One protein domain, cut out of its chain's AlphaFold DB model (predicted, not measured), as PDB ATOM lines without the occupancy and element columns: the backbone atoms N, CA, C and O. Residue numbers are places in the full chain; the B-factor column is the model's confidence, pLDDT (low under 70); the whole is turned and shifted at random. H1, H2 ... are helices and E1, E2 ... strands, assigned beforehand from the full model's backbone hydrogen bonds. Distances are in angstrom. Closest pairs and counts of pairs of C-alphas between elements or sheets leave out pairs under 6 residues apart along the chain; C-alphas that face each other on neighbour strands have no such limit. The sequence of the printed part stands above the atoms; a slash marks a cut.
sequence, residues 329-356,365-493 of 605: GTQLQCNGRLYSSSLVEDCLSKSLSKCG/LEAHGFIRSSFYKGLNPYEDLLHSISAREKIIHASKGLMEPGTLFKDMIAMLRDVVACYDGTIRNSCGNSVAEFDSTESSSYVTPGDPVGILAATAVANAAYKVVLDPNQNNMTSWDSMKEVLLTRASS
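What this domain is: This is residues 329 to 356 and 365 to 493 of the 605 residues of the protein "DNA-directed RNA polymerase" of Triticum turgidum subsp. durum (UniProt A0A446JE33). Look for a long, narrow model in which H2 and H3 follow end to end along the longest axis, H4 folds back beside H3, and H5 folds back in turn from the end of H4. A small sheet sits beyond the end of H3, with H1 at the opposite end. The 157 printed residues, mostly helix, hold five named helices and three strands, in the order H1 H2 H3 E1 E2 E3 H4 H5; the antiparallel sheet E1 - E2 - E3 is a meander, each strand the antiparallel neighbour of the one before. The whole is extended, radius of gyration of the C-alphas 23.6 A, spanning 80 by 40 by 24 A.

Where its parts are: Past Gly 329, find C-alpha 341 at (234.807, 234.637, 169.928), where H1, residues 341 to 354, begins its 20.1 A. Next come H2, residues 381 to 401, 29.4 A; H3, 403 to 416, 20.1 A; E1, 419 to 421; E2, 427 to 429; E3, 435 to 437; and H4, 453 to 470, 25.7 A. H5, residues 474 to 488, runs 21.8 A to C-alpha 488 at (204.937, 238.093, 154.158).

How they stand to each other: Start at H4, the hub. It touches H3 at a shallow tilt of 10 degrees, opposite ways; C-alphas 416 and 454 are closest, 4.5 A. Its residues 469 to 470 touch H2, closest C-alphas 470 and 398, 5.5 A. H4 and H5 form a helical hairpin, closest C-alphas 468 and 476, 5.3 A. H4 only grazes the sheet, with residues 453 to 457. In the hairpins E1 and E2, and E2 and E3, find N 420 and O 428 at 3.0 A, and N 427 and O 437 at 2.9 A, within hydrogen-bond range. H1 and H2 only just touch, with 3 pairs of C-alphas within 8 A, closest 351 and 382, 6.3 A. Every O i to N i+4 pair is within range in H2 and H4; H1 and H3 have 9 of 10, H5 10 of 11.

The domain as a whole: The farthest C-alphas, 356 and 424, are 80.2 A apart. Residues 357 to 364 are cut out, leaving 20.6 A between C-alphas 356 and 365. The link E3 to H4 is long. Mean pLDDT of the printed part is 76.3; 46 residues are under 70, among them 348 to 356 and 439 to 446.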
ATOM      1  N   GLY A 329     225.395 220.720 178.263       82.19
ATOM      2  CA  GLY A 329     225.785 220.825 176.859       82.19
ATOM      3  C   GLY A 329     226.163 222.238 176.416       82.19
ATOM      4  O   GLY A 329     226.526 223.090 177.224       82.19
ATOM      5  N   THR A 330     226.140 222.488 175.106       79.19
ATOM      6  CA  THR A 330     226.507 223.786 174.512       79.19
ATOM      7  C   THR A 330     225.423 224.837 174.752       79.19
ATOM      8  O   THR A 330     224.315 224.701 174.236       79.19
ATOM      9  N   GLN A 331     225.750 225.903 175.488       78.88
ATOM     10  CA  GLN A 331     224.803 226.980 175.819       78.88
ATOM     11  C   GLN A 331     224.973 228.234 174.949       78.88
ATOM     12  O   GLN A 331     223.990 228.886 174.620       78.88
ATOM     13  N   LEU A 332     226.203 228.570 174.545       73.00
ATOM     14  CA  LEU A 332     226.488 229.756 173.727       73.00
ATOM     15  C   LEU A 332     226.407 229.455 172.224       73.00
ATOM     16  O   LEU A 332     227.391 229.587 171.492       73.00
ATOM     17  N   GLN A 333     225.216 229.110 171.741       68.00
ATOM     18  CA  GLN A 333     224.975 228.902 170.314       68.00
ATOM     19  C   GLN A 333     223.641 229.521 169.882       68.00
ATOM     20  O   GLN A 333     222.598 229.212 170.450       68.00
ATOM     21  N   CYS A 334     223.678 230.345 168.836       59.78
ATOM     22  CA  CYS A 334     222.512 230.975 168.222       59.78
ATOM     23  C   CYS A 334     222.418 230.532 166.750       59.78
ATOM     24  O   CYS A 334     223.372 230.677 165.985       59.78
ATOM     25  N   ASN A 335     221.286 229.947 166.337       56.66
ATOM     26  CA  ASN A 335     221.037 229.477 164.961       56.66
ATOM     27  C   ASN A 335     222.143 228.573 164.374       56.66
ATOM     28  O   ASN A 335     222.559 228.735 163.225       56.66
ATOM     29  N   GLY A 336     222.668 227.641 165.172       56.75
ATOM     30  CA  GLY A 336     223.744 226.747 164.740       56.75
ATOM     31  C   GLY A 336     225.134 227.394 164.707       56.75
ATOM     32  O   GLY A 336     226.119 226.685 164.513       56.75
ATOM     33  N   ARG A 337     225.254 228.706 164.953       60.03
ATOM     34  CA  ARG A 337     226.530 229.426 165.044       60.03
ATOM     35  C   ARG A 337     226.887 229.686 166.499       60.03
ATOM     36  O   ARG A 337     226.040 230.064 167.303       60.03
ATOM     37  N   LEU A 338     228.154 229.482 166.836       64.19
ATOM     38  CA  LEU A 338     228.675 229.920 168.125       64.19
ATOM     39  C   LEU A 338     228.619 231.449 168.192       64.19
ATOM     40  O   LEU A 338     228.727 232.130 167.167       64.19
ATOM     41  N   TYR A 339     228.443 231.980 169.398       68.25
ATOM     42  CA  TYR A 339     228.587 233.413 169.636       68.25
ATOM     43  C   TYR A 339     229.975 233.914 169.217       68.25
ATOM     44  O   TYR A 339     230.910 233.127 169.047       68.25
ATOM     45  N   SER A 340     230.109 235.234 169.035       69.00
ATOM     46  CA  SER A 340     231.394 235.834 168.673       69.00
ATOM     47  C   SER A 340     232.482 235.378 169.642       69.00
ATOM     48  O   SER A 340     232.258 235.329 170.855       69.00
ATOM     49  N   SER A 341     233.667 235.066 169.110       66.81
ATOM     50  CA  SER A 341     234.807 234.637 169.928       66.81
ATOM     51  C   SER A 341     235.096 235.636 171.047       66.81
ATOM     52  O   SER A 341     235.366 235.224 172.165       66.81
ATOM     53  N   SER A 342     234.881 236.930 170.789       70.62
ATOM     54  CA  SER A 342     234.989 238.004 171.778       70.62
ATOM     55  C   SER A 342     234.121 237.808 173.022       70.62
ATOM     56  O   SER A 342     234.595 238.053 174.122       70.62
ATOM     57  N   LEU A 343     232.873 237.342 172.891       73.56
ATOM     58  CA  LEU A 343     231.998 237.121 174.047       73.56
ATOM     59  C   LEU A 343     232.532 235.967 174.900       73.56
ATOM     60  O   LEU A 343     232.562 236.050 176.126       73.56
ATOM     61  N   VAL A 344     232.958 234.889 174.242       68.44
ATOM     62  CA  VAL A 344     233.456 233.696 174.929       68.44
ATOM     63  C   VAL A 344     234.798 233.985 175.601       68.44
ATOM     64  O   VAL A 344     234.990 233.626 176.764       68.44
ATOM     65  N   GLU A 345     235.684 234.703 174.913       68.44
ATOM     66  CA  GLU A 345     236.963 235.194 175.429       68.44
ATOM     67  C   GLU A 345     236.772 236.196 176.575       68.44
ATOM     68  O   GLU A 345     237.479 236.114 177.576       68.44
ATOM     69  N   ASP A 346     235.783 237.091 176.507       71.88
ATOM     70  CA  ASP A 346     235.442 238.017 177.594       71.88
ATOM     71  C   ASP A 346     234.915 237.279 178.832       71.88
ATOM     72  O   ASP A 346     235.257 237.626 179.966       71.88
ATOM     73  N   CYS A 347     234.077 236.256 178.641       71.44
ATOM     74  CA  CYS A 347     233.570 235.424 179.730       71.44
ATOM     75  C   CYS A 347     234.695 234.606 180.382       71.44
ATOM     76  O   CYS A 347     234.753 234.529 181.610       71.44
ATOM     77  N   LEU A 348     235.591 234.025 179.577       69.56
ATOM     78  CA  LEU A 348     236.741 233.246 180.047       69.56
ATOM     79  C   LEU A 348     237.804 234.112 180.725       69.56
ATOM     80  O   LEU A 348     238.284 233.777 181.801       69.56
ATOM     81  N   SER A 349     238.178 235.240 180.126       68.81
ATOM     82  CA  SER A 349     239.204 236.131 180.681       68.81
ATOM     83  C   SER A 349     238.778 236.698 182.036       68.81
ATOM     84  O   SER A 349     239.580 236.746 182.970       68.81
ATOM     85  N   LYS A 350     237.495 237.045 182.198       64.62
ATOM     86  CA  LYS A 350     236.943 237.516 183.476       64.62
ATOM     87  C   LYS A 350     236.879 236.419 184.536       64.62
ATOM     88  O   LYS A 350     237.152 236.722 185.697       64.62
ATOM     89  N   SER A 351     236.556 235.174 184.181       61.88
ATOM     90  CA  SER A 351     236.545 234.064 185.145       61.88
ATOM     91  C   SER A 351     237.962 233.658 185.566       61.88
ATOM     92  O   SER A 351     238.229 233.537 186.763       61.88
ATOM     93  N   LEU A 352     238.898 233.577 184.616       62.66
ATOM     94  CA  LEU A 352     240.316 233.281 184.860       62.66
ATOM     95  C   LEU A 352     241.019 234.381 185.672       62.66
ATOM     96  O   LEU A 352     241.839 234.077 186.529       62.66
ATOM     97  N   SER A 353     240.666 235.656 185.469       60.09
ATOM     98  CA  SER A 353     241.237 236.776 186.244       60.09
ATOM     99  C   SER A 353     240.870 236.757 187.737       60.09
ATOM    100  O   SER A 353     241.572 237.359 188.548       60.09
ATOM    101  N   LYS A 354     239.778 236.074 188.113       58.72
ATOM    102  CA  LYS A 354     239.287 235.973 189.500       58.72
ATOM    103  C   LYS A 354     239.627 234.635 190.158       58.72
ATOM    104  O   LYS A 354     239.866 234.602 191.362       58.72
ATOM    105  N   CYS A 355     239.668 233.545 189.394       51.75
ATOM    106  CA  CYS A 355     240.119 232.238 189.863       51.75
ATOM    107  C   CYS A 355     241.629 232.104 189.633       51.75
ATOM    108  O   CYS A 355     242.064 231.658 188.578       51.75
ATOM    109  N   GLY A 356     242.430 232.499 190.626       46.91
ATOM    110  CA  GLY A 356     243.896 232.416 190.607       46.91
ATOM    111  C   GLY A 356     244.462 230.988 190.648       46.91
ATOM    112  O   GLY A 356     245.246 230.670 191.538       46.91
ATOM    113  N   LEU A 365     236.641 222.655 174.509       56.81
ATOM    114  CA  LEU A 365     235.193 222.578 174.700       56.81
ATOM    115  C   LEU A 365     234.648 223.685 175.619       56.81
ATOM    116  O   LEU A 365     233.587 224.242 175.340       56.81
ATOM    117  N   GLU A 366     235.377 224.042 176.678       60.59
ATOM    118  CA  GLU A 366     234.981 225.124 177.594       60.59
ATOM    119  C   GLU A 366     235.084 226.484 176.886       60.59
ATOM    120  O   GLU A 366     234.225 227.345 177.059       60.59
ATOM    121  N   ALA A 367     236.043 226.617 175.960       58.31
ATOM    122  CA  ALA A 367     236.185 227.771 175.071       58.31
ATOM    123  C   ALA A 367     235.106 227.897 173.986       58.31
ATOM    124  O   ALA A 367     235.080 228.889 173.262       58.31
ATOM    125  N   HIS A 368     234.188 226.936 173.885       63.09
ATOM    126  CA  HIS A 368     233.028 227.003 172.996       63.09
ATOM    127  C   HIS A 368     231.696 226.986 173.764       63.09
ATOM    128  O   HIS A 368     230.641 226.750 173.176       63.09
ATOM    129  N   GLY A 369     231.724 227.255 175.076       70.56
ATOM    130  CA  GLY A 369     230.521 227.372 175.901       70.56
ATOM    131  C   GLY A 369     229.817 226.041 176.177       70.56
ATOM    132  O   GLY A 369     228.595 226.022 176.349       70.56
ATOM    133  N   PHE A 370     230.563 224.931 176.179       77.44
ATOM    134  CA  PHE A 370     230.067 223.613 176.573       77.44
ATOM    135  C   PHE A 370     230.123 223.435 178.093       77.44
ATOM    136  O   PHE A 370     231.194 223.527 178.690       77.44
ATOM    137  N   ILE A 371     228.978 223.129 178.699       82.62
ATOM    138  CA  ILE A 371     228.842 222.849 180.129       82.62
ATOM    139  C   ILE A 371     228.835 221.335 180.343       82.62
ATOM    140  O   ILE A 371     227.964 220.623 179.833       82.62
ATOM    141  N   ARG A 372     229.820 220.850 181.107       78.75
ATOM    142  CA  ARG A 372     229.992 219.422 181.431       78.75
ATOM    143  C   ARG A 372     229.158 219.007 182.633       78.75
ATOM    144  O   ARG A 372     228.753 217.852 182.721       78.75
ATOM    145  N   SER A 373     228.936 219.936 183.555       82.75
ATOM    146  CA  SER A 373     228.168 219.689 184.764       82.75
ATOM    147  C   SER A 373     226.678 219.496 184.464       82.75
ATOM    148  O   SER A 373     226.138 220.013 183.485       82.75
ATOM    149  N   SER A 374     226.019 218.730 185.327       87.19
ATOM    150  CA  SER A 374     224.563 218.527 185.384       87.19
ATOM    151  C   SER A 374     223.942 219.414 186.466       87.19
ATOM    152  O   SER A 374     224.639 219.730 187.435       87.19
ATOM    153  N   PHE A 375     222.632 219.670 186.428       88.62
ATOM    154  CA  PHE A 375     221.962 220.361 187.543       88.62
ATOM    155  C   PHE A 375     222.064 219.613 188.878       88.62
ATOM    156  O   PHE A 375     222.213 220.256 189.913       88.62
ATOM    157  N   TYR A 376     222.053 218.277 188.865       86.56
ATOM    158  CA  TYR A 376     222.170 217.470 190.083       86.56
ATOM    159  C   TYR A 376     223.507 217.679 190.816       86.56
ATOM    160  O   TYR A 376     223.536 217.849 192.031       86.56
ATOM    161  N   LYS A 377     224.620 217.706 190.072       84.75
ATOM    162  CA  LYS A 377     225.970 217.963 190.614       84.75
ATOM    163  C   LYS A 377     226.242 219.438 190.932       84.75
ATOM    164  O   LYS A 377     227.178 219.723 191.675       84.75
ATOM    165  N   GLY A 378     225.432 220.345 190.391       87.38
ATOM    166  CA  GLY A 378     225.627 221.788 190.487       87.38
ATOM    167  C   GLY A 378     226.583 222.336 189.426       87.38
ATOM    168  O   GLY A 378     227.397 221.611 188.858       87.38
ATOM    169  N   LEU A 379     226.454 223.636 189.153       87.88
ATOM    170  CA  LEU A 379     227.260 224.360 188.169       87.88
ATOM    171  C   LEU A 379     228.368 225.152 188.863       87.88
ATOM    172  O   LEU A 379     228.165 225.705 189.948       87.88
ATOM    173  N   ASN A 380     229.533 225.251 188.226       84.38
ATOM    174  CA  ASN A 380     230.556 226.191 188.680       84.38
ATOM    175  C   ASN A 380     230.163 227.645 188.310       84.38
ATOM    176  O   ASN A 380     229.337 227.847 187.419       84.38
ATOM    177  N   PRO A 381     230.751 228.686 188.935       84.44
ATOM    178  CA  PRO A 381     230.361 230.077 188.671       84.44
ATOM    179  C   PRO A 381     230.498 230.527 187.206       84.44
ATOM    180  O   PRO A 381     229.800 231.441 186.771       84.44
ATOM    181  N   TYR A 382     231.406 229.915 186.440       80.62
ATOM    182  CA  TYR A 382     231.563 230.197 185.014       80.62
ATOM    183  C   TYR A 382     230.448 229.537 184.188       80.62
ATOM    184  O   TYR A 382     229.812 230.203 183.375       80.62
ATOM    185  N   GLU A 383     230.160 228.260 184.436       83.81
ATOM    186  CA  GLU A 383     229.061 227.509 183.824       83.81
ATOM    187  C   GLU A 383     227.700 228.143 184.138       83.81
ATOM    188  O   GLU A 383     226.868 228.278 183.245       83.81
ATOM    189  N   ASP A 384     227.493 228.605 185.372       86.75
ATOM    190  CA  ASP A 384     226.274 229.305 185.786       86.75
ATOM    191  C   ASP A 384     226.089 230.632 185.035       86.75
ATOM    192  O   ASP A 384     224.992 230.942 184.564       86.75
ATOM    193  N   LEU A 385     227.172 231.390 184.818       85.25
ATOM    194  CA  LEU A 385     227.135 232.600 183.996       85.25
ATOM    195  C   LEU A 385     226.746 232.282 182.544       85.25
ATOM    196  O   LEU A 385     225.888 232.959 181.976       85.25
ATOM    197  N   LEU A 386     227.354 231.253 181.946       83.81
ATOM    198  CA  LEU A 386     227.039 230.821 180.581       83.81
ATOM    199  C   LEU A 386     225.579 230.380 180.448       83.81
ATOM    200  O   LEU A 386     224.884 230.786 179.513       83.81
ATOM    201  N   HIS A 387     225.105 229.575 181.399       87.38
ATOM    202  CA  HIS A 387     223.725 229.121 181.438       87.38
ATOM    203  C   HIS A 387     222.756 230.293 181.625       87.38
ATOM    204  O   HIS A 387     221.766 230.383 180.907       87.38
ATOM    205  N   SER A 388     223.078 231.244 182.505       88.56
ATOM    206  CA  SER A 388     222.280 232.451 182.741       88.56
ATOM    207  C   SER A 388     222.137 233.323 181.490       88.56
ATOM    208  O   SER A 388     221.058 233.864 181.237       88.56
ATOM    209  N   ILE A 389     223.197 233.453 180.683       85.19
ATOM    210  CA  ILE A 389     223.152 234.182 179.404       85.19
ATOM    211  C   ILE A 389     222.177 233.497 178.434       85.19
ATOM    212  O   ILE A 389     221.267 234.152 177.922       85.19
ATOM    213  N   SER A 390     222.317 232.182 178.245       83.06
ATOM    214  CA  SER A 390     221.441 231.362 177.388       83.06
ATOM    215  C   SER A 390     219.982 231.373 177.862       83.06
ATOM    216  O   SER A 390     219.057 231.605 177.081       83.06
ATOM    217  N   ALA A 391     219.746 231.201 179.164       85.44
ATOM    218  CA  ALA A 391     218.411 231.229 179.752       85.44
ATOM    219  C   ALA A 391     217.735 232.590 179.541       85.44
ATOM    220  O   ALA A 391     216.567 232.659 179.151       85.44
ATOM    221  N   ARG A 392     218.479 233.686 179.728       85.88
ATOM    222  CA  ARG A 392     217.970 235.039 179.489       85.88
ATOM    223  C   ARG A 392     217.609 235.266 178.025       85.88
ATOM    224  O   ARG A 392     216.577 235.882 177.762       85.88
ATOM    225  N   GLU A 393     218.417 234.780 177.087       80.00
ATOM    226  CA  GLU A 393     218.092 234.817 175.658       80.00
ATOM    227  C   GLU A 393     216.765 234.095 175.388       80.00
ATOM    228  O   GLU A 393     215.840 234.705 174.848       80.00
ATOM    229  N   LYS A 394     216.615 232.846 175.852       79.00
ATOM    230  CA  LYS A 394     215.379 232.060 175.682       79.00
ATOM    231  C   LYS A 394     214.145 232.781 176.238       79.00
ATOM    232  O   LYS A 394     213.121 232.840 175.561       79.00
ATOM    233  N   ILE A 395     214.244 233.400 177.418       82.38
ATOM    234  CA  ILE A 395     213.148 234.179 178.030       82.38
ATOM    235  C   ILE A 395     212.801 235.421 177.193       82.38
ATOM    236  O   ILE A 395     211.625 235.746 176.989       82.38
ATOM    237  N   ILE A 396     213.808 236.138 176.687       82.00
ATOM    238  CA  ILE A 396     213.592 237.318 175.839       82.00
ATOM    239  C   ILE A 396     212.928 236.914 174.518       82.00
ATOM    240  O   ILE A 396     212.009 237.600 174.068       82.00
ATOM    241  N   HIS A 397     213.344 235.798 173.920       72.81
ATOM    242  CA  HIS A 397     212.728 235.276 172.703       72.81
ATOM    243  C   HIS A 397     211.290 234.821 172.934       72.81
ATOM    244  O   HIS A 397     210.414 235.223 172.173       72.81
ATOM    245  N   ALA A 398     211.017 234.073 174.004       73.00
ATOM    246  CA  ALA A 398     209.660 233.655 174.338       73.00
ATOM    247  C   ALA A 398     208.734 234.858 174.591       73.00
ATOM    248  O   ALA A 398     207.590 234.858 174.159       73.00
ATOM    249  N   SER A 399     209.218 235.926 175.233       74.00
ATOM    250  CA  SER A 399     208.390 237.108 175.526       74.00
ATOM    251  C   SER A 399     208.173 238.031 174.320       74.00
ATOM    252  O   SER A 399     207.040 238.434 174.048       74.00
ATOM    253  N   LYS A 400     209.229 238.379 173.574       69.94
ATOM    254  CA  LYS A 400     209.129 239.292 172.417       69.94
ATOM    255  C   LYS A 400     208.652 238.592 171.148       69.94
ATOM    256  O   LYS A 400     207.957 239.208 170.343       69.94
ATOM    257  N   GLY A 401     208.999 237.318 170.987       70.50
ATOM    258  CA  GLY A 401     208.691 236.528 169.801       70.50
ATOM    259  C   GLY A 401     207.203 236.261 169.613       70.50
ATOM    260  O   GLY A 401     206.797 236.034 168.486       70.50
ATOM    261  N   LEU A 402     206.374 236.340 170.662       75.44
ATOM    262  CA  LEU A 402     204.938 236.018 170.597       75.44
ATOM    263  C   LEU A 402     204.062 237.086 169.927       75.44
ATOM    264  O   LEU A 402     202.943 236.785 169.500       75.44
ATOM    265  N   MET A 403     204.537 238.330 169.810       81.75
ATOM    266  CA  MET A 403     203.756 239.395 169.165       81.75
ATOM    267  C   MET A 403     203.593 239.167 167.659       81.75
ATOM    268  O   MET A 403     202.533 239.444 167.093       81.75
ATOM    269  N   GLU A 404     204.639 238.656 167.014       79.31
ATOM    270  CA  GLU A 404     204.676 238.387 165.577       79.31
ATOM    271  C   GLU A 404     203.690 237.281 165.147       79.31
ATOM    272  O   GLU A 404     202.817 237.586 164.328       79.31
ATOM    273  N   PRO A 405     203.711 236.050 165.710       82.50
ATOM    274  CA  PRO A 405     202.740 235.010 165.378       82.50
ATOM    275  C   PRO A 405     201.318 235.428 165.754       82.50
ATOM    276  O   PRO A 405     200.380 235.098 165.039       82.50
ATOM    277  N   GLY A 406     201.132 236.238 166.803       85.25
ATOM    278  CA  GLY A 406     199.814 236.773 167.145       85.25
ATOM    279  C   GLY A 406     199.281 237.842 166.196       85.25
ATOM    280  O   GLY A 406     198.069 238.065 166.151       85.25
ATOM    281  N   THR A 407     200.150 238.516 165.447       85.12
ATOM    282  CA  THR A 407     199.743 239.422 164.362       85.12
ATOM    283  C   THR A 407     199.409 238.608 163.121       85.12
ATOM    284  O   THR A 407     198.305 238.731 162.600       85.12
ATOM    285  N   LEU A 408     200.289 237.671 162.763       84.25
ATOM    286  CA  LEU A 408     200.087 236.723 161.670       84.25
ATOM    287  C   LEU A 408     198.768 235.954 161.803       84.25
ATOM    288  O   LEU A 408     197.999 235.866 160.853       84.25
ATOM    289  N   PHE A 409     198.460 235.471 163.006       86.75
ATOM    290  CA  PHE A 409     197.206 234.793 163.313       86.75
ATOM    291  C   PHE A 409     195.977 235.666 163.028       86.75
ATOM    292  O   PHE A 409     195.012 235.209 162.418       86.75
ATOM    293  N   LYS A 410     196.010 236.938 163.446       86.81
ATOM    294  CA  LYS A 410     194.902 237.879 163.225       86.81
ATOM    295  C   LYS A 410     194.715 238.178 161.745       86.81
ATOM    296  O   LYS A 410     193.571 238.243 161.300       86.81
ATOM    297  N   ASP A 411     195.811 238.344 161.014       88.00
ATOM    298  CA  ASP A 411     195.781 238.637 159.584       88.00
ATOM    299  C   ASP A 411     195.262 237.427 158.797       88.00
ATOM    300  O   ASP A 411     194.351 237.574 157.984       88.00
ATOM    301  N   MET A 412     195.733 236.214 159.113       89.31
ATOM    302  CA  MET A 412     195.245 234.978 158.490       89.31
ATOM    303  C   MET A 412     193.760 234.735 158.763       89.31
ATOM    304  O   MET A 412     193.014 234.457 157.826       89.31
ATOM    305  N   ILE A 413     193.296 234.888 160.011       89.62
ATOM    306  CA  ILE A 413     191.861 234.783 160.322       89.62
ATOM    307  C   ILE A 413     191.063 235.836 159.551       89.62
ATOM    308  O   ILE A 413     189.995 235.530 159.029       89.62
ATOM    309  N   ALA A 414     191.558 237.072 159.459       88.88
ATOM    310  CA  ALA A 414     190.863 238.130 158.736       88.88
ATOM    311  C   ALA A 414     190.776 237.865 157.223       88.88
ATOM    312  O   ALA A 414     189.789 238.266 156.613       88.88
ATOM    313  N   MET A 415     191.766 237.189 156.633       88.50
ATOM    314  CA  MET A 415     191.765 236.807 155.216       88.50
ATOM    315  C   MET A 415     190.912 235.563 154.934       88.50
ATOM    316  O   MET A 415     190.245 235.503 153.906       88.50
ATOM    317  N   LEU A 416     190.924 234.575 155.836       91.25
ATOM    318  CA  LEU A 416     190.309 233.260 155.617       91.25
ATOM    319  C   LEU A 416     188.935 233.083 156.286       91.25
ATOM    320  O   LEU A 416     188.299 232.053 156.088       91.25
ATOM    321  N   ARG A 417     188.439 234.074 157.038       90.38
ATOM    322  CA  ARG A 417     187.133 234.018 157.735       90.38
ATOM    323  C   ARG A 417     185.941 233.684 156.845       90.38
ATOM    324  O   ARG A 417     184.994 233.079 157.328       90.38
ATOM    325  N   ASP A 418     185.979 234.099 155.582       91.06
ATOM    326  CA  ASP A 418     184.843 233.963 154.672       91.06
ATOM    327  C   ASP A 418     184.912 232.646 153.867       91.06
ATOM    328  O   ASP A 418     183.998 232.354 153.098       91.06
ATOM    329  N   VAL A 419     185.968 231.838 154.034       92.12
ATOM    330  CA  VAL A 419     186.157 230.559 153.330       92.12
ATOM    331  C   VAL A 419     185.443 229.428 154.074       92.12
ATOM    332  O   VAL A 419     185.835 229.060 155.186       92.12
ATOM    333  N   VAL A 420     184.415 228.863 153.440       91.31
ATOM    334  CA  VAL A 420     183.516 227.850 154.017       91.31
ATOM    335  C   VAL A 420     183.267 226.698 153.044       91.31
ATOM    336  O   VAL A 420     183.330 226.877 151.824       91.31
ATOM    337  N   ALA A 421     182.950 225.522 153.583       90.25
ATOM    338  CA  ALA A 421     182.479 224.390 152.791       90.25
ATOM    339  C   ALA A 421     181.012 224.597 152.376       90.25
ATOM    340  O   ALA A 421     180.151 224.872 153.214       90.25
ATOM    341  N   CYS A 422     180.711 224.479 151.087       88.62
ATOM    342  CA  CYS A 422     179.364 224.604 150.537       88.62
ATOM    343  C   CYS A 422     178.678 223.234 150.385       88.62
ATOM    344  O   CYS A 422     179.320 222.189 150.343       88.62
ATOM    345  N   TYR A 423     177.344 223.237 150.284       88.38
ATOM    346  CA  TYR A 423     176.529 222.017 150.132       88.38
ATOM    347  C   TYR A 423     176.766 221.253 148.824       88.38
ATOM    348  O   TYR A 423     176.364 220.100 148.713       88.38
ATOM    349  N   ASP A 424     177.403 221.885 147.841       87.00
ATOM    350  CA  ASP A 424     177.803 221.260 146.582       87.00
ATOM    351  C   ASP A 424     179.156 220.531 146.675       87.00
ATOM    352  O   ASP A 424     179.640 220.030 145.664       87.00
ATOM    353  N   GLY A 425     179.768 220.479 147.865       83.56
ATOM    354  CA  GLY A 425     181.074 219.861 148.105       83.56
ATOM    355  C   GLY A 425     182.267 220.765 147.783       83.56
ATOM    356  O   GLY A 425     183.404 220.375 148.023       83.56
ATOM    357  N   THR A 426     182.034 221.983 147.282       88.50
ATOM    358  CA  THR A 426     183.111 222.931 146.976       88.50
ATOM    359  C   THR A 426     183.460 223.797 148.185       88.50
ATOM    360  O   THR A 426     182.604 224.109 149.018       88.50
ATOM    361  N   ILE A 427     184.709 224.249 148.276       90.56
ATOM    362  CA  ILE A 427     185.134 225.237 149.273       90.56
ATOM    363  C   ILE A 427     185.176 226.600 148.592       90.56
ATOM    364  O   ILE A 427     185.911 226.808 147.620       90.56
ATOM    365  N   ARG A 428     184.385 227.551 149.098       90.38
ATOM    366  CA  ARG A 428     184.211 228.869 148.475       90.38
ATOM    367  C   ARG A 428     184.453 229.999 149.452       90.38
ATOM    368  O   ARG A 428     184.203 229.885 150.649       90.38
ATOM    369  N   ASN A 429     184.870 231.137 148.908       91.62
ATOM    370  CA  ASN A 429     184.782 232.401 149.622       91.62
ATOM    371  C   ASN A 429     183.331 232.910 149.574       91.62
ATOM    372  O   ASN A 429     182.825 233.239 148.500       91.62
ATOM    373  N   SER A 430     182.693 233.018 150.737       84.38
ATOM    374  CA  SER A 430     181.301 233.451 150.916       84.38
ATOM    375  C   SER A 430     181.007 234.819 150.297       84.38
ATOM    376  O   SER A 430     179.899 235.053 149.823       84.38
ATOM    377  N   CYS A 431     181.982 235.734 150.277       79.50
ATOM    378  CA  CYS A 431     181.786 237.085 149.747       79.50
ATOM    379  C   CYS A 431     182.002 237.174 148.231       79.50
ATOM    380  O   CYS A 431     181.313 237.936 147.559       79.50
ATOM    381  N   GLY A 432     182.974 236.428 147.698       75.81
ATOM    382  CA  GLY A 432     183.365 236.498 146.285       75.81
ATOM    383  C   GLY A 432     182.750 235.416 145.399       75.81
ATOM    384  O   GLY A 432     182.889 235.487 144.181       75.81
ATOM    385  N   ASN A 433     182.133 234.392 146.000       80.12
ATOM    386  CA  ASN A 433     181.715 233.141 145.356       80.12
ATOM    387  C   ASN A 433     182.832 232.467 144.528       80.12
ATOM    388  O   ASN A 433     182.571 231.647 143.649       80.12
ATOM    389  N   SER A 434     184.090 232.826 144.798       86.94
ATOM    390  CA  SER A 434     185.259 232.229 144.170       86.94
ATOM    391  C   SER A 434     185.504 230.868 144.799       86.94
ATOM    392  O   SER A 434     185.612 230.763 146.027       86.94
ATOM    393  N   VAL A 435     185.612 229.847 143.959       88.50
ATOM    394  CA  VAL A 435     185.965 228.495 144.388       88.50
ATOM    395  C   VAL A 435     187.460 228.462 144.694       88.50
ATOM    396  O   VAL A 435     188.272 228.826 143.845       88.50
ATOM    397  N   ALA A 436     187.804 228.071 145.918       86.69
ATOM    398  CA  ALA A 436     189.181 227.831 146.335       86.69
ATOM    399  C   ALA A 436     189.598 226.383 146.040       86.69
ATOM    400  O   ALA A 436     190.714 226.149 145.589       86.69
ATOM    401  N   GLU A 437     188.682 225.433 146.245       86.31
ATOM    402  CA  GLU A 437     188.910 224.000 146.051       86.31
ATOM    403  C   GLU A 437     187.612 223.325 145.585       86.31
ATOM    404  O   GLU A 437     186.525 223.646 146.077       86.31
ATOM    405  N   PHE A 438     187.720 222.440 144.588       81.25
ATOM    406  CA  PHE A 438     186.567 221.816 143.930       81.25
ATOM    407  C   PHE A 438     186.146 220.483 144.552       81.25
ATOM    408  O   PHE A 438     184.981 220.123 144.413       81.25
ATOM    409  N   ASP A 439     187.058 219.760 145.203       69.00
ATOM    410  CA  ASP A 439     186.794 218.407 145.681       69.00
ATOM    411  C   ASP A 439     187.529 218.139 146.999       69.00
ATOM    412  O   ASP A 439     188.756 218.114 147.032       69.00
ATOM    413  N   SER A 440     186.785 217.950 148.090       58.72
ATOM    414  CA  SER A 440     187.341 217.570 149.395       58.72
ATOM    415  C   SER A 440     187.432 216.048 149.594       58.72
ATOM    416  O   SER A 440     187.836 215.604 150.672       58.72
ATOM    417  N   THR A 441     187.031 215.230 148.606       51.88
ATOM    418  CA  THR A 441     186.860 213.773 148.777       51.88
ATOM    419  C   THR A 441     188.160 212.968 148.855       51.88
ATOM    420  O   THR A 441     188.124 211.832 149.323       51.88
ATOM    421  N   GLU A 442     189.318 213.534 148.495       50.41
ATOM    422  CA  GLU A 442     190.605 212.827 148.633       50.41
ATOM    423  C   GLU A 442     191.157 212.817 150.071       50.41
ATOM    424  O   GLU A 442     192.085 212.066 150.379       50.41
ATOM    425  N   SER A 443     190.573 213.599 150.987       51.50
ATOM    426  CA  SER A 443     190.995 213.637 152.389       51.50
ATOM    427  C   SER A 443     190.011 212.881 153.284       51.50
ATOM    428  O   SER A 443     188.813 213.132 153.292       51.50
ATOM    429  N   SER A 444     190.524 211.950 154.085       50.06
ATOM    430  CA  SER A 444     189.788 211.098 155.032       50.06
ATOM    431  C   SER A 444     189.099 211.843 156.195       50.06
ATOM    432  O   SER A 444     188.693 211.218 157.177       50.06
ATOM    433  N   SER A 445     188.961 213.168 156.114       54.97
ATOM    434  CA  SER A 445     188.248 214.001 157.079       54.97
ATOM    435  C   SER A 445     186.862 214.367 156.557       54.97
ATOM    436  O   SER A 445     186.735 215.002 155.514       54.97
ATOM    437  N   TYR A 446     185.827 214.009 157.318       62.94
ATOM    438  CA  TYR A 446     184.438 214.399 157.077       62.94
ATOM    439  C   TYR A 446     184.267 215.919 157.237       62.94
ATOM    440  O   TYR A 446     183.863 216.393 158.297       62.94
ATOM    441  N   VAL A 447     184.609 216.696 156.208       75.44
ATOM    442  CA  VAL A 447     184.240 218.115 156.133       75.44
ATOM    443  C   VAL A 447     182.740 218.179 155.883       75.44
ATOM    444  O   VAL A 447     182.241 217.622 154.904       75.44
ATOM    445  N   THR A 448     182.010 218.828 156.781       83.12
ATOM    446  CA  THR A 448     180.568 219.000 156.646       83.12
ATOM    447  C   THR A 448     180.251 220.336 155.974       83.12
ATOM    448  O   THR A 448     180.948 221.332 156.194       83.12
ATOM    449  N   PRO A 449     179.207 220.401 155.130       86.25
ATOM    450  CA  PRO A 449     178.754 221.673 154.585       86.25
ATOM    451  C   PRO A 449     178.445 222.677 155.701       86.25
ATOM    452  O   PRO A 449     177.712 222.364 156.638       86.25
ATOM    453  N   GLY A 450     178.983 223.888 155.583       87.06
ATOM    454  CA  GLY A 450     178.900 224.937 156.600       87.06
ATOM    455  C   GLY A 450     180.136 225.052 157.496       87.06
ATOM    456  O   GLY A 450     180.253 226.048 158.210       87.06
ATOM    457  N   ASP A 451     181.080 224.108 157.434       87.75
ATOM    458  CA  ASP A 451     182.296 224.186 158.243       87.75
ATOM    459  C   ASP A 451     183.176 225.392 157.852       87.75
ATOM    460  O   ASP A 451     183.420 225.640 156.660       87.75
ATOM    461  N   PRO A 452     183.715 226.140 158.838       90.25
ATOM    462  CA  PRO A 452     184.576 227.295 158.605       90.25
ATOM    463  C   PRO A 452     186.022 226.860 158.312       90.25
ATOM    464  O   PRO A 452     186.943 227.121 159.095       90.25
ATOM    465  N   VAL A 453     186.227 226.185 157.178       89.00
ATOM    466  CA  VAL A 453     187.513 225.581 156.777       89.00
ATOM    467  C   VAL A 453     188.661 226.593 156.811       89.00
ATOM    468  O   VAL A 453     189.743 226.279 157.306       89.00
ATOM    469  N   GLY A 454     188.430 227.833 156.371       90.25
ATOM    470  CA  GLY A 454     189.471 228.860 156.375       90.25
ATOM    471  C   GLY A 454     189.975 229.234 157.773       90.25
ATOM    472  O   GLY A 454     191.178 229.401 157.972       90.25
ATOM    473  N   ILE A 455     189.082 229.316 158.764       90.38
ATOM    474  CA  ILE A 455     189.455 229.613 160.157       90.38
ATOM    475  C   ILE A 455     190.183 228.416 160.779       90.38
ATOM    476  O   ILE A 455     191.175 228.595 161.489       90.38
ATOM    477  N   LEU A 456     189.732 227.192 160.491       88.44
ATOM    478  CA  LEU A 456     190.396 225.970 160.954       88.44
ATOM    479  C   LEU A 456     191.817 225.854 160.380       88.44
ATOM    480  O   LEU A 456     192.759 225.594 161.125       88.44
ATOM    481  N   ALA A 457     192.004 226.159 159.096       88.31
ATOM    482  CA  ALA A 457     193.325 226.211 158.474       88.31
ATOM    483  C   ALA A 457     194.211 227.319 159.078       88.31
ATOM    484  O   ALA A 457     195.374 227.080 159.407       88.31
ATOM    485  N   ALA A 458     193.665 228.523 159.289       89.94
ATOM    486  CA  ALA A 458     194.397 229.638 159.897       89.94
ATOM    487  C   ALA A 458     194.872 229.318 161.325       89.94
ATOM    488  O   ALA A 458     196.011 229.618 161.686       89.94
ATOM    489  N   THR A 459     194.010 228.695 162.133       88.69
ATOM    490  CA  THR A 459     194.336 228.280 163.508       88.69
ATOM    491  C   THR A 459     195.385 227.170 163.533       88.69
ATOM    492  O   THR A 459     196.314 227.253 164.334       88.69
ATOM    493  N   ALA A 460     195.328 226.202 162.610       86.12
ATOM    494  CA  ALA A 460     196.341 225.151 162.476       86.12
ATOM    495  C   ALA A 460     197.746 225.730 162.247       86.12
ATOM    496  O   ALA A 460     198.699 225.415 162.965       86.12
ATOM    497  N   VAL A 461     197.857 226.628 161.263       86.00
ATOM    498  CA  VAL A 461     199.119 227.268 160.876       86.00
ATOM    499  C   VAL A 461     199.649 228.152 162.004       86.00
ATOM    500  O   VAL A 461     200.838 228.108 162.329       86.00
ATOM    501  N   ALA A 462     198.774 228.921 162.653       85.00
ATOM    502  CA  ALA A 462     199.166 229.777 163.763       85.00
ATOM    503  C   ALA A 462     199.616 228.985 164.996       85.00
ATOM    504  O   ALA A 462     200.622 229.343 165.602       85.00
ATOM    505  N   ASN A 463     198.934 227.894 165.355       81.94
ATOM    506  CA  ASN A 463     199.342 227.043 166.475       81.94
ATOM    507  C   ASN A 463     200.725 226.421 166.240       81.94
ATOM    508  O   ASN A 463     201.542 226.373 167.163       81.94
ATOM    509  N   ALA A 464     201.025 226.008 165.005       82.06
ATOM    510  CA  ALA A 464     202.366 225.561 164.638       82.06
ATOM    511  C   ALA A 464     203.403 226.684 164.818       82.06
ATOM    512  O   ALA A 464     204.426 226.464 165.465       82.06
ATOM    513  N   ALA A 465     203.112 227.900 164.345       83.00
ATOM    514  CA  ALA A 465     203.981 229.064 164.530       83.00
ATOM    515  C   ALA A 465     204.227 229.393 166.015       83.00
ATOM    516  O   ALA A 465     205.370 229.575 166.432       83.00
ATOM    517  N   TYR A 466     203.172 229.414 166.836       82.19
ATOM    518  CA  TYR A 466     203.282 229.630 168.279       82.19
ATOM    519  C   TYR A 466     204.167 228.579 168.948       82.19
ATOM    520  O   TYR A 466     205.048 228.931 169.730       82.19
ATOM    521  N   LYS A 467     203.982 227.297 168.612       79.38
ATOM    522  CA  LYS A 467     204.778 226.199 169.172       79.38
ATOM    523  C   LYS A 467     206.264 226.329 168.832       79.38
ATOM    524  O   LYS A 467     207.105 226.101 169.695       79.38
ATOM    525  N   VAL A 468     206.578 226.719 167.600       77.94
ATOM    526  CA  VAL A 468     207.955 226.923 167.126       77.94
ATOM    527  C   VAL A 468     208.644 228.073 167.872       77.94
ATOM    528  O   VAL A 468     209.821 227.967 168.206       77.94
ATOM    529  N   VAL A 469     207.913 229.148 168.184       77.56
ATOM    530  CA  VAL A 469     208.437 230.296 168.945       77.56
ATOM    531  C   VAL A 469     208.589 229.985 170.440       77.56
ATOM    532  O   VAL A 469     209.548 230.442 171.061       77.56
ATOM    533  N   LEU A 470     207.653 229.225 171.022       73.19
ATOM    534  CA  LEU A 470     207.637 228.882 172.451       73.19
ATOM    535  C   LEU A 470     208.675 227.825 172.844       73.19
ATOM    536  O   LEU A 470     209.152 227.853 173.976       73.19
ATOM    537  N   ASP A 471     209.026 226.914 171.935       66.75
ATOM    538  CA  ASP A 471     210.086 225.921 172.136       66.75
ATOM    539  C   ASP A 471     211.281 226.239 171.217       66.75
ATOM    540  O   ASP A 471     211.418 225.642 170.138       66.75
ATOM    541  N   PRO A 472     212.119 227.233 171.586       58.31
ATOM    542  CA  PRO A 472     213.219 227.706 170.761       58.31
ATOM    543  C   PRO A 472     214.346 226.667 170.727       58.31
ATOM    544  O   PRO A 472     215.345 226.766 171.436       58.31
ATOM    545  N   ASN A 473     214.206 225.680 169.851       61.56
ATOM    546  CA  ASN A 473     215.327 224.880 169.378       61.56
ATOM    547  C   ASN A 473     215.935 225.564 168.146       61.56
ATOM    548  O   ASN A 473     215.247 226.253 167.394       61.56
ATOM    549  N   GLN A 474     217.228 225.372 167.897       57.38
ATOM    550  CA  GLN A 474     217.932 226.063 166.802       57.38
ATOM    551  C   GLN A 474     217.300 225.809 165.415       57.38
ATOM    552  O   GLN A 474     217.254 226.707 164.575       57.38
ATOM    553  N   ASN A 475     216.740 224.614 165.194       58.62
ATOM    554  CA  ASN A 475     215.996 224.266 163.973       58.62
ATOM    555  C   ASN A 475     214.604 224.926 163.907       58.62
ATOM    556  O   ASN A 475     214.062 225.164 162.827       58.62
ATOM    557  N   ASN A 476     214.024 225.243 165.062       61.59
ATOM    558  CA  ASN A 476     212.712 225.873 165.156       61.59
ATOM    559  C   ASN A 476     212.808 227.364 164.778       61.59
ATOM    560  O   ASN A 476     211.980 227.872 164.032       61.59
ATOM    561  N   MET A 477     213.872 228.067 165.172       63.81
ATOM    562  CA  MET A 477     214.004 229.490 164.823       63.81
ATOM    563  C   MET A 477     214.231 229.728 163.325       63.81
ATOM    564  O   MET A 477     213.582 230.587 162.731       63.81
ATOM    565  N   THR A 478     215.069 228.913 162.680       66.81
ATOM    566  CA  THR A 478     215.272 229.004 161.223       66.81
ATOM    567  C   THR A 478     214.001 228.673 160.438       66.81
ATOM    568  O   THR A 478     213.721 229.307 159.417       66.81
ATOM    569  N   SER A 479     213.193 227.724 160.922       71.81
ATOM    570  CA  SER A 479     211.899 227.411 160.307       71.81
ATOM    571  C   SER A 479     210.864 228.522 160.507       71.81
ATOM    572  O   SER A 479     210.125 228.810 159.566       71.81
ATOM    573  N   TRP A 480     210.849 229.212 161.653       75.44
ATOM    574  CA  TRP A 480     209.992 230.387 161.862       75.44
ATOM    575  C   TRP A 480     210.338 231.536 160.915       75.44
ATOM    576  O   TRP A 480     209.448 232.086 160.267       75.44
ATOM    577  N   ASP A 481     211.619 231.871 160.774       74.75
ATOM    578  CA  ASP A 481     212.035 232.939 159.862       74.75
ATOM    579  C   ASP A 481     211.741 232.579 158.396       74.75
ATOM    580  O   ASP A 481     211.216 233.411 157.656       74.75
ATOM    581  N   SER A 482     211.929 231.313 158.007       75.88
ATOM    582  CA  SER A 482     211.521 230.817 156.680       75.88
ATOM    583  C   SER A 482     210.009 230.958 156.457       75.88
ATOM    584  O   SER A 482     209.556 231.397 155.400       75.88
ATOM    585  N   MET A 483     209.204 230.626 157.468       78.69
ATOM    586  CA  MET A 483     207.749 230.758 157.416       78.69
ATOM    587  C   MET A 483     207.315 232.223 157.262       78.69
ATOM    588  O   MET A 483     206.406 232.514 156.481       78.69
ATOM    589  N   LYS A 484     207.985 233.163 157.945       76.62
ATOM    590  CA  LYS A 484     207.741 234.602 157.765       76.62
ATOM    591  C   LYS A 484     208.024 235.055 156.342       76.62
ATOM    592  O   LYS A 484     207.239 235.830 155.802       76.62
ATOM    593  N   GLU A 485     209.131 234.613 155.747       75.88
ATOM    594  CA  GLU A 485     209.484 234.996 154.378       75.88
ATOM    595  C   GLU A 485     208.418 234.554 153.373       75.88
ATOM    596  O   GLU A 485     208.011 235.349 152.520       75.88
ATOM    597  N   VAL A 486     207.923 233.320 153.520       80.12
ATOM    598  CA  VAL A 486     206.859 232.770 152.670       80.12
ATOM    599  C   VAL A 486     205.559 233.556 152.839       80.12
ATOM    600  O   VAL A 486     204.959 233.964 151.848       80.12
ATOM    601  N   LEU A 487     205.129 233.806 154.079       75.06
ATOM    602  CA  LEU A 487     203.822 234.415 154.347       75.06
ATOM    603  C   LEU A 487     203.789 235.923 154.079       75.06
ATOM    604  O   LEU A 487     202.781 236.438 153.604       75.06
ATOM    605  N   LEU A 488     204.883 236.640 154.341       70.94
ATOM    606  CA  LEU A 488     204.937 238.093 154.158       70.94
ATOM    607  C   LEU A 488     205.329 238.517 152.739       70.94
ATOM    608  O   LEU A 488     205.302 239.717 152.476       70.94
ATOM    609  N   THR A 489     205.728 237.574 151.865       62.78
ATOM    610  CA  THR A 489     206.154 237.809 150.467       62.78
ATOM    611  C   THR A 489     206.831 239.172 150.285       62.78
ATOM    612  O   THR A 489     206.388 240.029 149.521       62.78
ATOM    613  N   ARG A 490     207.930 239.413 151.017       55.69
ATOM    614  CA  ARG A 490     208.720 240.645 150.868       55.69
ATOM    615  C   ARG A 490     209.449 240.620 149.525       55.69
ATOM    616  O   ARG A 490     210.635 240.313 149.444       55.69
ATOM    617  N   ALA A 491     208.743 240.968 148.454       48.28
ATOM    618  CA  ALA A 491     209.288 241.065 147.103       48.28
ATOM    619  C   ALA A 491     210.450 242.079 146.993       48.28
ATOM    620  O   ALA A 491     211.210 242.026 146.032       48.28
ATOM    621  N   SER A 492     210.623 242.971 147.977       48.78
ATOM    622  CA  SER A 492     211.614 244.054 147.963       48.78
ATOM    623  C   SER A 492     212.874 243.823 148.812       48.78
ATOM    624  O   SER A 492     213.761 244.671 148.789       48.78
ATOM    625  N   SER A 493     212.995 242.719 149.559       49.38
ATOM    626  CA  SER A 493     214.197 242.429 150.366       49.38
ATOM    627  C   SER A 493     214.557 240.945 150.314       49.38
ATOM    628  O   SER A 493     214.562 240.253 151.329       49.38
TER     629      SER A 493